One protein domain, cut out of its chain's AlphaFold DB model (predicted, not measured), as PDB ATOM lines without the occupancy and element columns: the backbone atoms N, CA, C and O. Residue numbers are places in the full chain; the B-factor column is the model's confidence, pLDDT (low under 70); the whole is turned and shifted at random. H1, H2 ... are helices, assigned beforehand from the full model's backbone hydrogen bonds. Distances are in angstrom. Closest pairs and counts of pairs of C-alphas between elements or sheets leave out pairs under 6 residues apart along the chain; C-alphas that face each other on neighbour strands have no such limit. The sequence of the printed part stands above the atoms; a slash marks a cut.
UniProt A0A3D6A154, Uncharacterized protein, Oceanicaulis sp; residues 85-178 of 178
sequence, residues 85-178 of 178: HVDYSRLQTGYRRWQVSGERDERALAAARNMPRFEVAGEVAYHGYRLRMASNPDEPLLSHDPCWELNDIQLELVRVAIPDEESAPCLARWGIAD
ATOM      1  N   HIS A  85      23.378 183.794  32.233       87.31
ATOM      2  CA  HIS A  85      22.911 183.607  33.613       87.31
ATOM      3  C   HIS A  85      22.569 184.922  34.343       87.31
ATOM      4  O   HIS A  85      22.552 184.951  35.570       87.31
ATOM      5  N   VAL A  86      22.284 186.014  33.617       92.94
ATOM      6  CA  VAL A  86      21.931 187.321  34.221       92.94
ATOM      7  C   VAL A  86      20.732 187.202  35.165       92.94
ATOM      8  O   VAL A  86      20.808 187.640  36.312       92.94
ATOM      9  N   ASP A  87      19.633 186.602  34.701       95.12
ATOM     10  CA  ASP A  87      18.417 186.479  35.510       95.12
ATOM     11  C   ASP A  87      18.641 185.543  36.706       95.12
ATOM     12  O   ASP A  87      18.292 185.892  37.828       95.12
ATOM     13  N   TYR A  88      19.354 184.432  36.515       93.75
ATOM     14  CA  TYR A  88      19.750 183.527  37.598       93.75
ATOM     15  C   TYR A  88      20.519 184.261  38.719       93.75
ATOM     16  O   TYR A  88      20.139 184.199  39.889       93.75
ATOM     17  N   SER A  89      21.540 185.051  38.370       94.25
ATOM     18  CA  SER A  89      22.308 185.852  39.332       94.25
ATOM     19  C   SER A  89      21.475 186.958  39.999       94.25
ATOM     20  O   SER A  89      21.576 187.162  41.213       94.25
ATOM     21  N   ARG A  90      20.614 187.657  39.245       96.38
ATOM     22  CA  ARG A  90      19.709 188.696  39.779       96.38
ATOM     23  C   ARG A  90      18.629 188.126  40.698       96.38
ATOM     24  O   ARG A  90      18.282 188.771  41.687       96.38
ATOM     25  N   LEU A  91      18.129 186.924  40.412       97.19
ATOM     26  CA  LEU A  91      17.237 186.181  41.297       97.19
ATOM     27  C   LEU A  91      17.953 185.872  42.612       97.19
ATOM     28  O   LEU A  91      17.464 186.253  43.670       97.19
ATOM     29  N   GLN A  92      19.124 185.235  42.549       94.25
ATOM     30  CA  GLN A  92      19.892 184.809  43.720       94.25
ATOM     31  C   GLN A  92      20.287 185.965  44.651       94.25
ATOM     32  O   GLN A  92      20.081 185.891  45.868       94.25
ATOM     33  N   THR A  93      20.867 187.025  44.086       95.19
ATOM     34  CA  THR A  93      21.374 188.182  44.840       95.19
ATOM     35  C   THR A  93      20.240 189.089  45.318       95.19
ATOM     36  O   THR A  93      20.218 189.473  46.488       95.19
ATOM     37  N   GLY A  94      19.247 189.364  44.463       96.62
ATOM     38  CA  GLY A  94      18.077 190.176  44.803       96.62
ATOM     39  C   GLY A  94      17.148 189.494  45.813       96.62
ATOM     40  O   GLY A  94      16.683 190.150  46.745       96.62
ATOM     41  N   TYR A  95      16.937 188.172  45.713       95.81
ATOM     42  CA  TYR A  95      16.228 187.406  46.746       95.81
ATOM     43  C   TYR A  95      16.960 187.500  48.087       95.81
ATOM     44  O   TYR A  95      16.333 187.817  49.097       95.81
ATOM     45  N   ARG A  96      18.284 187.283  48.110       95.00
ATOM     46  CA  ARG A  96      19.076 187.398  49.342       95.00
ATOM     47  C   ARG A  96      18.998 188.805  49.934       95.00
ATOM     48  O   ARG A  96      18.800 188.921  51.141       95.00
ATOM     49  N   ARG A  97      19.086 189.861  49.114       96.94
ATOM     50  CA  ARG A  97      18.909 191.242  49.589       96.94
ATOM     51  C   ARG A  97      17.539 191.427  50.238       96.94
ATOM     52  O   ARG A  97      17.485 191.826  51.398       96.94
ATOM     53  N   TRP A  98      16.460 191.086  49.533       97.38
ATOM     54  CA  TRP A  98      15.087 191.224  50.031       97.38
ATOM     55  C   TRP A  98      14.858 190.413  51.314       97.38
ATOM     56  O   TRP A  98      14.295 190.921  52.283       97.38
ATOM     57  N   GLN A  99      15.363 189.181  51.375       94.81
ATOM     58  CA  GLN A  99      15.257 188.313  52.547       94.81
ATOM     59  C   GLN A  99      15.922 188.900  53.803       94.81
ATOM     60  O   GLN A  99      15.466 188.618  54.912       94.81
ATOM     61  N   VAL A 100      16.993 189.683  53.631       94.38
ATOM     62  CA  VAL A 100      17.782 190.277  54.722       94.38
ATOM     63  C   VAL A 100      17.281 191.675  55.099       94.38
ATOM     64  O   VAL A 100      17.186 191.980  56.285       94.38
ATOM     65  N   SER A 101      16.938 192.528  54.127       96.38
ATOM     66  CA  SER A 101      16.469 193.900  54.387       96.38
ATOM     67  C   SER A 101      14.971 193.993  54.697       96.38
ATOM     68  O   SER A 101      14.532 194.954  55.325       96.38
ATOM     69  N   GLY A 102      14.171 193.032  54.226       95.31
ATOM     70  CA  GLY A 102      12.710 193.139  54.164       95.31
ATOM     71  C   GLY A 102      12.194 194.053  53.040       95.31
ATOM     72  O   GLY A 102      10.983 194.157  52.847       95.31
ATOM     73  N   GLU A 103      13.082 194.694  52.273       97.25
ATOM     74  CA  GLU A 103      12.738 195.572  51.151       97.25
ATOM     75  C   GLU A 103      12.583 194.763  49.859       97.25
ATOM     76  O   GLU A 103      13.494 194.049  49.447       97.25
ATOM     77  N   ARG A 104      11.432 194.900  49.198       97.25
ATOM     78  CA  ARG A 104      11.082 194.151  47.985       97.25
ATOM     79  C   ARG A 104      11.977 194.519  46.798       97.25
ATOM     80  O   ARG A 104      11.966 195.665  46.356       97.25
ATOM     81  N   ASP A 105      12.706 193.538  46.260       97.00
ATOM     82  CA  ASP A 105      13.649 193.739  45.151       97.00
ATOM     83  C   ASP A 105      13.009 193.415  43.787       97.00
ATOM     84  O   ASP A 105      12.756 192.257  43.441       97.00
ATOM     85  N   GLU A 106      12.757 194.450  42.980       96.69
ATOM     86  CA  GLU A 106      12.170 194.299  41.640       96.69
ATOM     87  C   GLU A 106      13.090 193.591  40.633       96.69
ATOM     88  O   GLU A 106      12.592 193.085  39.629       96.69
ATOM     89  N   ARG A 107      14.406 193.492  40.878       95.00
ATOM     90  CA  ARG A 107      15.320 192.750  39.988       95.00
ATOM     91  C   ARG A 107      15.121 191.253  40.135       95.00
ATOM     92  O   ARG A 107      15.059 190.560  39.125       95.00
ATOM     93  N   ALA A 108      14.935 190.771  41.366       97.38
ATOM     94  CA  ALA A 108      14.591 189.374  41.619       97.38
ATOM     95  C   ALA A 108      13.232 189.012  40.997       97.38
ATOM     96  O   ALA A 108      13.084 187.946  40.408       97.38
ATOM     97  N   LEU A 109      12.257 189.924  41.061       97.88
ATOM     98  CA  LEU A 109      10.943 189.747  40.432       97.88
ATOM     99  C   LEU A 109      10.998 189.812  38.899       97.88
ATOM    100  O   LEU A 109      10.263 189.087  38.236       97.88
ATOM    101  N   ALA A 110      11.833 190.680  38.320       97.44
ATOM    102  CA  ALA A 110      12.059 190.731  36.876       97.44
ATOM    103  C   ALA A 110      12.745 189.453  36.372       97.44
ATOM    104  O   ALA A 110      12.267 188.862  35.410       97.44
ATOM    105  N   ALA A 111      13.782 188.995  37.073       97.00
ATOM    106  CA  ALA A 111      14.471 187.743  36.788       97.00
ATOM    107  C   ALA A 111      13.541 186.525  36.886       97.00
ATOM    108  O   ALA A 111      13.466 185.733  35.952       97.00
ATOM    109  N   ALA A 112      12.772 186.408  37.976       96.94
ATOM    110  CA  ALA A 112      11.837 185.301  38.168       96.94
ATOM    111  C   ALA A 112      10.844 185.173  36.998       96.94
ATOM    112  O   ALA A 112      10.627 184.071  36.508       96.94
ATOM    113  N   ARG A 113      10.304 186.293  36.490       97.12
ATOM    114  CA  ARG A 113       9.381 186.326  35.331       97.12
ATOM    115  C   ARG A 113       9.983 185.795  34.024       97.12
ATOM    116  O   ARG A 113       9.218 185.470  33.119       97.12
ATOM    117  N   ASN A 114      11.309 185.714  33.919       95.44
ATOM    118  CA  ASN A 114      12.024 185.207  32.746       95.44
ATOM    119  C   ASN A 114      12.460 183.737  32.896       95.44
ATOM    120  O   ASN A 114      12.985 183.162  31.944       95.44
ATOM    121  N   MET A 115      12.257 183.127  34.068       93.19
ATOM    122  CA  MET A 115      12.759 181.793  34.411       93.19
ATOM    123  C   MET A 115      11.614 180.781  34.620       93.19
ATOM    124  O   MET A 115      10.528 181.172  35.063       93.19
ATOM    125  N   PRO A 116      11.836 179.478  34.354       90.56
ATOM    126  CA  PRO A 116      10.900 178.413  34.712       90.56
ATOM    127  C   PRO A 116      10.596 178.386  36.214       90.56
ATOM    128  O   PRO A 116      11.489 178.526  37.055       90.56
ATOM    129  N   ARG A 117       9.330 178.169  36.563       88.75
ATOM    130  CA  ARG A 117       8.828 178.159  37.943       88.75
ATOM    131  C   ARG A 117       9.520 177.101  38.812       88.75
ATOM    132  O   ARG A 117       9.799 177.389  39.978       88.75
ATOM    133  N   PHE A 118       9.871 175.941  38.260       84.00
ATOM    134  CA  PHE A 118      10.667 174.920  38.950       84.00
ATOM    135  C   PHE A 118      12.092 175.391  39.286       84.00
ATOM    136  O   PHE A 118      12.560 175.169  40.404       84.00
ATOM    137  N   GLU A 119      12.768 176.077  38.358       87.50
ATOM    138  CA  GLU A 119      14.110 176.632  38.588       87.50
ATOM    139  C   GLU A 119      14.069 177.718  39.664       87.50
ATOM    140  O   GLU A 119      14.828 177.659  40.631       87.50
ATOM    141  N   VAL A 120      13.119 178.658  39.558       91.50
ATOM    142  CA  VAL A 120      12.928 179.708  40.569       91.50
ATOM    143  C   VAL A 120      12.677 179.096  41.947       91.50
ATOM    144  O   VAL A 120      13.293 179.534  42.915       91.50
ATOM    145  N   ALA A 121      11.827 178.067  42.046       87.62
ATOM    146  CA  ALA A 121      11.536 177.389  43.306       87.62
ATOM    147  C   ALA A 121      12.782 176.741  43.928       87.62
ATOM    148  O   ALA A 121      13.049 176.971  45.109       87.62
ATOM    149  N   GLY A 122      13.564 175.993  43.141       85.12
ATOM    150  CA  GLY A 122      14.796 175.355  43.611       85.12
ATOM    151  C   GLY A 122      15.840 176.367  44.092       85.12
ATOM    152  O   GLY A 122      16.408 176.205  45.174       85.12
ATOM    153  N   GLU A 123      16.039 177.449  43.337       88.94
ATOM    154  CA  GLU A 123      17.014 178.492  43.664       88.94
ATOM    155  C   GLU A 123      16.662 179.256  44.936       88.94
ATOM    156  O   GLU A 123      17.484 179.360  45.855       88.94
ATOM    157  N   VAL A 124      15.423 179.750  45.048       90.69
ATOM    158  CA  VAL A 124      15.021 180.493  46.248       90.69
ATOM    159  C   VAL A 124      14.979 179.575  47.473       90.69
ATOM    160  O   VAL A 124      15.337 180.023  48.564       90.69
ATOM    161  N   ALA A 125      14.623 178.291  47.318       87.00
ATOM    162  CA  ALA A 125      14.672 177.301  48.395       87.00
ATOM    163  C   ALA A 125      16.112 177.054  48.883       87.00
ATOM    164  O   ALA A 125      16.371 177.112  50.091       87.00
ATOM    165  N   TYR A 126      17.057 176.841  47.961       85.69
ATOM    166  CA  TYR A 126      18.475 176.633  48.271       85.69
ATOM    167  C   TYR A 126      19.112 177.869  48.925       85.69
ATOM    168  O   TYR A 126      19.773 177.753  49.961       85.69
ATOM    169  N   HIS A 127      18.861 179.065  48.386       88.38
ATOM    170  CA  HIS A 127      19.371 180.316  48.956       88.38
ATOM    171  C   HIS A 127      18.768 180.594  50.340       88.38
ATOM    172  O   HIS A 127      19.494 180.982  51.257       88.38
ATOM    173  N   GLY A 128      17.472 180.330  50.528       88.06
ATOM    174  CA  GLY A 128      16.803 180.490  51.819       88.06
ATOM    175  C   GLY A 128      17.356 179.533  52.874       88.06
ATOM    176  O   GLY A 128      17.619 179.943  54.004       88.06
ATOM    177  N   TYR A 129      17.616 178.278  52.499       85.88
ATOM    178  CA  TYR A 129      18.304 177.311  53.357       85.88
ATOM    179  C   TYR A 129      19.712 177.774  53.747       85.88
ATOM    180  O   TYR A 129      20.061 177.739  54.925       85.88
ATOM    181  N   ARG A 130      20.513 178.270  52.794       86.38
ATOM    182  CA  ARG A 130      21.861 178.780  53.085       86.38
ATOM    183  C   ARG A 130      21.861 179.949  54.074       86.38
ATOM    184  O   ARG A 130      22.737 179.999  54.934       86.38
ATOM    185  N   LEU A 131      20.881 180.849  53.993       87.00
ATOM    186  CA  LEU A 131      20.722 181.951  54.952       87.00
ATOM    187  C   LEU A 131      20.301 181.455  56.347       87.00
ATOM    188  O   LEU A 131      20.773 181.983  57.357       87.00
ATOM    189  N   ARG A 132      19.481 180.395  56.426       85.94
ATOM    190  CA  ARG A 132      19.197 179.718  57.703       85.94
ATOM    191  C   ARG A 132      20.438 179.036  58.274       85.94
ATOM    192  O   ARG A 132      20.749 179.286  59.425       85.94
ATOM    193  N   MET A 133      21.211 178.292  57.481       86.69
ATOM    194  CA  MET A 133      22.485 177.693  57.926       86.69
ATOM    195  C   MET A 133      23.482 178.733  58.458       86.69
ATOM    196  O   MET A 133      24.171 178.482  59.443       86.69
ATOM    197  N   ALA A 134      23.564 179.907  57.823       85.25
ATOM    198  CA  ALA A 134      24.459 180.981  58.257       85.25
ATOM    199  C   ALA A 134      24.041 181.623  59.595       85.25
ATOM    200  O   ALA A 134      24.894 182.122  60.326       85.25
ATOM    201  N   SER A 135      22.746 181.593  59.930       81.94
ATOM    202  CA  SER A 135      22.195 182.115  61.192       81.94
ATOM    203  C   SER A 135      21.957 181.037  62.265       81.94
ATOM    204  O   SER A 135      21.907 181.356  63.452       81.94
ATOM    205  N   ASN A 136      21.870 179.768  61.863       83.56
ATOM    206  CA  ASN A 136      21.690 178.577  62.690       83.56
ATOM    207  C   ASN A 136      22.511 177.401  62.106       83.56
ATOM    208  O   ASN A 136      21.978 176.608  61.327       83.56
ATOM    209  N   PRO A 137      23.801 177.253  62.467       80.94
ATOM    210  CA  PRO A 137      24.666 176.208  61.903       80.94
ATOM    211  C   PRO A 137      24.258 174.764  62.235       80.94
ATOM    212  O   PRO A 137      24.731 173.841  61.574       80.94
ATOM    213  N   ASP A 138      23.396 174.570  63.239       82.88
ATOM    214  CA  ASP A 138      22.871 173.263  63.659       82.88
ATOM    215  C   ASP A 138      21.593 172.847  62.889       82.88
ATOM    216  O   ASP A 138      21.003 171.800  63.169       82.88
ATOM    217  N   GLU A 139      21.140 173.656  61.921       75.25
ATOM    218  CA  GLU A 139      20.009 173.341  61.038       75.25
ATOM    219  C   GLU A 139      20.290 172.042  60.237       75.25
ATOM    220  O   GLU A 139      21.354 171.895  59.626       75.25
ATOM    221  N   PRO A 140      19.364 171.064  60.210       73.75
ATOM    222  CA  PRO A 140      19.594 169.797  59.523       73.75
ATOM    223  C   PRO A 140      19.700 169.966  58.000       73.75
ATOM    224  O   PRO A 140      18.994 170.772  57.390       73.75
ATOM    225  N   LEU A 141      20.544 169.139  57.368       68.81
ATOM    226  CA  LEU A 141      20.603 169.031  55.907       68.81
ATOM    227  C   LEU A 141      19.228 168.643  55.347       68.81
ATOM    228  O   LEU A 141      18.590 167.704  55.830       68.81
ATOM    229  N   LEU A 142      18.801 169.336  54.297       64.94
ATOM    230  CA  LEU A 142      17.524 169.077  53.641       64.94
ATOM    231  C   LEU A 142      17.596 167.819  52.746       64.94
ATOM    232  O   LEU A 142      18.658 167.468  52.220       64.94
ATOM    233  N   SER A 143      16.467 167.116  52.572       62.06
ATOM    234  CA  SER A 143      16.348 166.031  51.575       62.06
ATOM    235  C   SER A 143      16.587 166.589  50.170       62.06
ATOM    236  O   SER A 143      16.433 167.780  49.971       62.06
ATOM    237  N   HIS A 144      16.926 165.787  49.158       56.34
ATOM    238  CA  HIS A 144      17.225 166.319  47.809       56.34
ATOM    239  C   HIS A 144      15.988 166.817  47.010       56.34
ATOM    240  O   HIS A 144      16.062 166.962  45.792       56.34
ATOM    241  N   ASP A 145      14.849 167.064  47.664       58.84
ATOM    242  CA  ASP A 145      13.601 167.496  47.024       58.84
ATOM    243  C   ASP A 145      13.578 169.026  46.831       58.84
ATOM    244  O   ASP A 145      13.641 169.743  47.819       58.84
ATOM    245  N   PRO A 146      13.405 169.579  45.618       53.12
ATOM    246  CA  PRO A 146      13.656 171.002  45.311       53.12
ATOM    247  C   PRO A 146      12.661 172.022  45.913       53.12
ATOM    248  O   PRO A 146      12.606 173.166  45.473       53.12
ATOM    249  N   CYS A 147      11.836 171.626  46.884       61.75
ATOM    250  CA  CYS A 147      10.661 172.378  47.326       61.75
ATOM    251  C   CYS A 147      10.428 172.275  48.843       61.75
ATOM    252  O   CYS A 147       9.333 171.939  49.309       61.75
ATOM    253  N   TRP A 148      11.471 172.522  49.632       65.25
ATOM    254  CA  TRP A 148      11.331 172.698  51.080       65.25
ATOM    255  C   TRP A 148      10.598 174.007  51.391       65.25
ATOM    256  O   TRP A 148      10.612 174.924  50.577       65.25
ATOM    257  N   GLU A 149       9.981 174.075  52.572       67.12
ATOM    258  CA  GLU A 149       9.191 175.196  53.110       67.12
ATOM    259  C   GLU A 149       9.599 176.584  52.572       67.12
ATOM    260  O   GLU A 149      10.552 177.198  53.057       67.12
ATOM    261  N   LEU A 150       8.859 177.078  51.570       78.19
ATOM    262  CA  LEU A 150       9.009 178.445  51.077       78.19
ATOM    263  C   LEU A 150       8.209 179.414  51.951       78.19
ATOM    264  O   LEU A 150       7.036 179.187  52.254       78.19
ATOM    265  N   ASN A 151       8.844 180.523  52.313       86.56
ATOM    266  CA  ASN A 151       8.219 181.665  52.963       86.56
ATOM    267  C   ASN A 151       7.511 182.585  51.949       86.56
ATOM    268  O   ASN A 151       7.578 182.376  50.738       86.56
ATOM    269  N   ASP A 152       6.851 183.636  52.441       91.00
ATOM    270  CA  ASP A 152       6.032 184.529  51.613       91.00
ATOM    271  C   ASP A 152       6.802 185.220  50.471       91.00
ATOM    272  O   ASP A 152       6.257 185.354  49.375       91.00
ATOM    273  N   ILE A 153       8.072 185.596  50.685       93.69
ATOM    274  CA  ILE A 153       8.936 186.207  49.655       93.69
ATOM    275  C   ILE A 153       9.226 185.191  48.548       93.69
ATOM    276  O   ILE A 153       9.060 185.468  47.359       93.69
ATOM    277  N   GLN A 154       9.640 183.991  48.948       92.12
ATOM    278  CA  GLN A 154       9.970 182.909  48.030       92.12
ATOM    279  C   GLN A 154       8.729 182.468  47.229       92.12
ATOM    280  O   GLN A 154       8.808 182.267  46.017       92.12
ATOM    281  N   LEU A 155       7.559 182.400  47.875       90.50
ATOM    282  CA  LEU A 155       6.274 182.140  47.221       90.50
ATOM    283  C   LEU A 155       5.864 183.255  46.245       90.50
ATOM    284  O   LEU A 155       5.225 182.955  45.239       90.50
ATOM    285  N   GLU A 156       6.193 184.524  46.506       94.25
ATOM    286  CA  GLU A 156       5.934 185.609  45.550       94.25
ATOM    287  C   GLU A 156       6.788 185.455  44.282       94.25
ATOM    288  O   GLU A 156       6.247 185.516  43.177       94.25
ATOM    289  N   LEU A 157       8.088 185.171  44.434       95.31
ATOM    290  CA  LEU A 157       9.005 184.937  43.311       95.31
ATOM    291  C   LEU A 157       8.552 183.748  42.445       95.31
ATOM    292  O   LEU A 157       8.445 183.879  41.229       95.31
ATOM    293  N   VAL A 158       8.183 182.620  43.062       91.69
ATOM    294  CA  VAL A 158       7.677 181.435  42.341       91.69
ATOM    295  C   VAL A 158       6.346 181.708  41.628       91.69
ATOM    296  O   VAL A 158       6.112 181.188  40.539       91.69
ATOM    297  N   ARG A 159       5.462 182.546  42.188       90.69
ATOM    298  CA  ARG A 159       4.169 182.883  41.559       90.69
ATOM    299  C   ARG A 159       4.293 183.758  40.315       90.69
ATOM    300  O   ARG A 159       3.408 183.687  39.466       90.69
ATOM    301  N   VAL A 160       5.330 184.593  40.210       94.56
ATOM    302  CA  VAL A 160       5.550 185.436  39.018       94.56
ATOM    303  C   VAL A 160       6.363 184.741  37.924       94.56
ATOM    304  O   VAL A 160       6.486 185.302  36.836       94.56
ATOM    305  N   ALA A 161       6.910 183.557  38.203       93.31
ATOM    306  CA  ALA A 161       7.738 182.791  37.282       93.31
ATOM    307  C   ALA A 161       6.944 182.126  36.146       93.31
ATOM    308  O   ALA A 161       5.730 181.924  36.251       93.31
ATOM    309  N   ILE A 162       7.644 181.772  35.062       90.88
ATOM    310  CA  ILE A 162       7.044 181.132  33.884       90.88
ATOM    311  C   ILE A 162       6.454 179.775  34.306       90.88
ATOM    312  O   ILE A 162       7.201 178.952  34.835       90.88
ATOM    313  N   PRO A 163       5.148 179.512  34.092       86.50
ATOM    314  CA  PRO A 163       4.550 178.220  34.421       86.50
ATOM    315  C   PRO A 163       5.287 177.064  33.735       86.50
ATOM    316  O   PRO A 163       5.551 177.125  32.534       86.50
ATOM    317  N   ASP A 164       5.599 176.015  34.497       79.56
ATOM    318  CA  ASP A 164       6.177 174.780  33.962       79.56
ATOM    319  C   ASP A 164       5.141 174.031  33.090       79.56
ATOM    320  O   ASP A 164       3.937 174.141  33.328       79.56
ATOM    321  N   GLU A 165       5.583 173.232  32.108       73.44
ATOM    322  CA  GLU A 165       4.669 172.421  31.270       73.44
ATOM    323  C   GLU A 165       3.945 171.309  32.057       73.44
ATOM    324  O   GLU A 165       2.865 170.865  31.667       73.44
ATOM    325  N   GLU A 166       4.533 170.865  33.170       68.50
ATOM    326  CA  GLU A 166       3.947 169.944  34.144       68.50
ATOM    327  C   GLU A 166       4.182 170.523  35.544       68.50
ATOM    328  O   GLU A 166       5.323 170.814  35.911       68.50
ATOM    329  N   SER A 167       3.127 170.692  36.349       63.22
ATOM    330  CA  SER A 167       3.294 171.190  37.715       63.22
ATOM    331  C   SER A 167       4.138 170.231  38.551       63.22
ATOM    332  O   SER A 167       3.769 169.083  38.806       63.22
ATOM    333  N   ALA A 168       5.261 170.738  39.065       62.06
ATOM    334  CA  ALA A 168       6.067 170.006  40.029       62.06
ATOM    335  C   ALA A 168       5.176 169.590  41.226       62.06
ATOM    336  O   ALA A 168       4.575 170.467  41.861       62.06
ATOM    337  N   PRO A 169       5.093 168.292  41.599       62.91
ATOM    338  CA  PRO A 169       4.131 167.791  42.596       62.91
ATOM    339  C   PRO A 169       4.209 168.442  43.986       62.91
ATOM    340  O   PRO A 169       3.318 168.274  44.822       62.91
ATOM    341  N   CYS A 170       5.294 169.163  44.255       64.12
ATOM    342  CA  CYS A 170       5.485 169.965  45.447       64.12
ATOM    343  C   CYS A 170       4.732 171.312  45.418       64.12
ATOM    344  O   CYS A 170       4.153 171.688  46.434       64.12
ATOM    345  N   LEU A 171       4.677 172.008  44.275       66.94
ATOM    346  CA  LEU A 171       4.063 173.339  44.133       66.94
ATOM    347  C   LEU A 171       2.538 173.267  44.259       66.94
ATOM    348  O   LEU A 171       1.914 174.115  44.906       66.94
ATOM    349  N   ALA A 172       1.957 172.166  43.775       67.25
ATOM    350  CA  ALA A 172       0.552 171.825  43.974       67.25
ATOM    351  C   ALA A 172       0.145 171.802  45.466       67.25
ATOM    352  O   ALA A 172      -0.996 172.127  45.799       67.25
ATOM    353  N   ARG A 173       1.068 171.484  46.393       63.00
ATOM    354  CA  ARG A 173       0.795 171.496  47.847       63.00
ATOM    355  C   ARG A 173       0.614 172.902  48.424       63.00
ATOM    356  O   ARG A 173       0.071 173.026  49.519       63.00
ATOM    357  N   TRP A 174       1.038 173.944  47.712       61.56
ATOM    358  CA  TRP A 174       0.929 175.348  48.132       61.56
ATOM    359  C   TRP A 174      -0.143 176.130  47.364       61.56
ATOM    360  O   TRP A 174      -0.176 177.360  47.413       61.56
ATOM    361  N   GLY A 175      -1.028 175.426  46.650       59.34
ATOM    362  CA  GLY A 175      -2.080 176.049  45.845       59.34
ATOM    363  C   GLY A 175      -1.557 176.789  44.610       59.34
ATOM    364  O   GLY A 175      -2.316 177.528  43.990       59.34
ATOM    365  N   ILE A 176      -0.284 176.589  44.249       63.94
ATOM    366  CA  ILE A 176       0.287 177.016  42.972       63.94
ATOM    367  C   ILE A 176       0.034 175.870  41.987       63.94
ATOM    368  O   ILE A 176       0.888 175.013  41.766       63.94
ATOM    369  N   ALA A 177      -1.200 175.819  41.489       60.75
ATOM    370  CA  ALA A 177      -1.553 175.057  40.298       60.75
ATOM    371  C   ALA A 177      -1.324 175.933  39.055       60.75
ATOM    372  O   ALA A 177      -1.370 177.158  39.178       60.75
ATOM    373  N   ASP A 178      -1.055 175.268  37.930       55.91
ATOM    374  CA  ASP A 178      -0.750 175.767  36.578       55.91
ATOM    375  C   ASP A 178      -1.031 177.268  36.325       55.91
ATOM    376  O   ASP A 178      -2.206 177.653  36.113       55.91
TER     377      ASP A 178
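This is residues 85 to 178 of the 178 residues of an uncharacterized protein of Oceanicaulis sp (UniProt A0A3D6A154). Long helix H3 and short H4 form a hairpin; H1 and H2 cover one side, and loop residues 139 to 148 and H5 lie on the other. The printed part has 94 residues with five named helices, H1 to H5: all helix. It is compact, radius of gyration of the C-alphas 12.7 A, spanning 37 by 28 by 23 A.

H3, residues 117 to 135, and H4, 152 to 160, form a hairpin at a shallow tilt of 18 degrees, C-alphas 117 and 158 closest at 5.6 A. H1, 86 to 101, touches H3 with 91 to 96 alone, C-alphas 92 and 127 closest at 6.9 A. H2, 106 to 112, touches H1, C-alphas 91 and 108 closest at 4.2 A. H5, 171 to 174, touches no helix. H1 to H4 have every O i to N i+4 pair within hydrogen-bond range.

H3 runs 27.1 A from C-alpha 117 (8.828, 178.159, 37.943); H5 ends at C-alpha 174 (0.929, 175.348, 48.132).

The printed part has no cut; H3 to H4 is a long link; pLDDT is under 70 in 141 to 149 and 166 to 178.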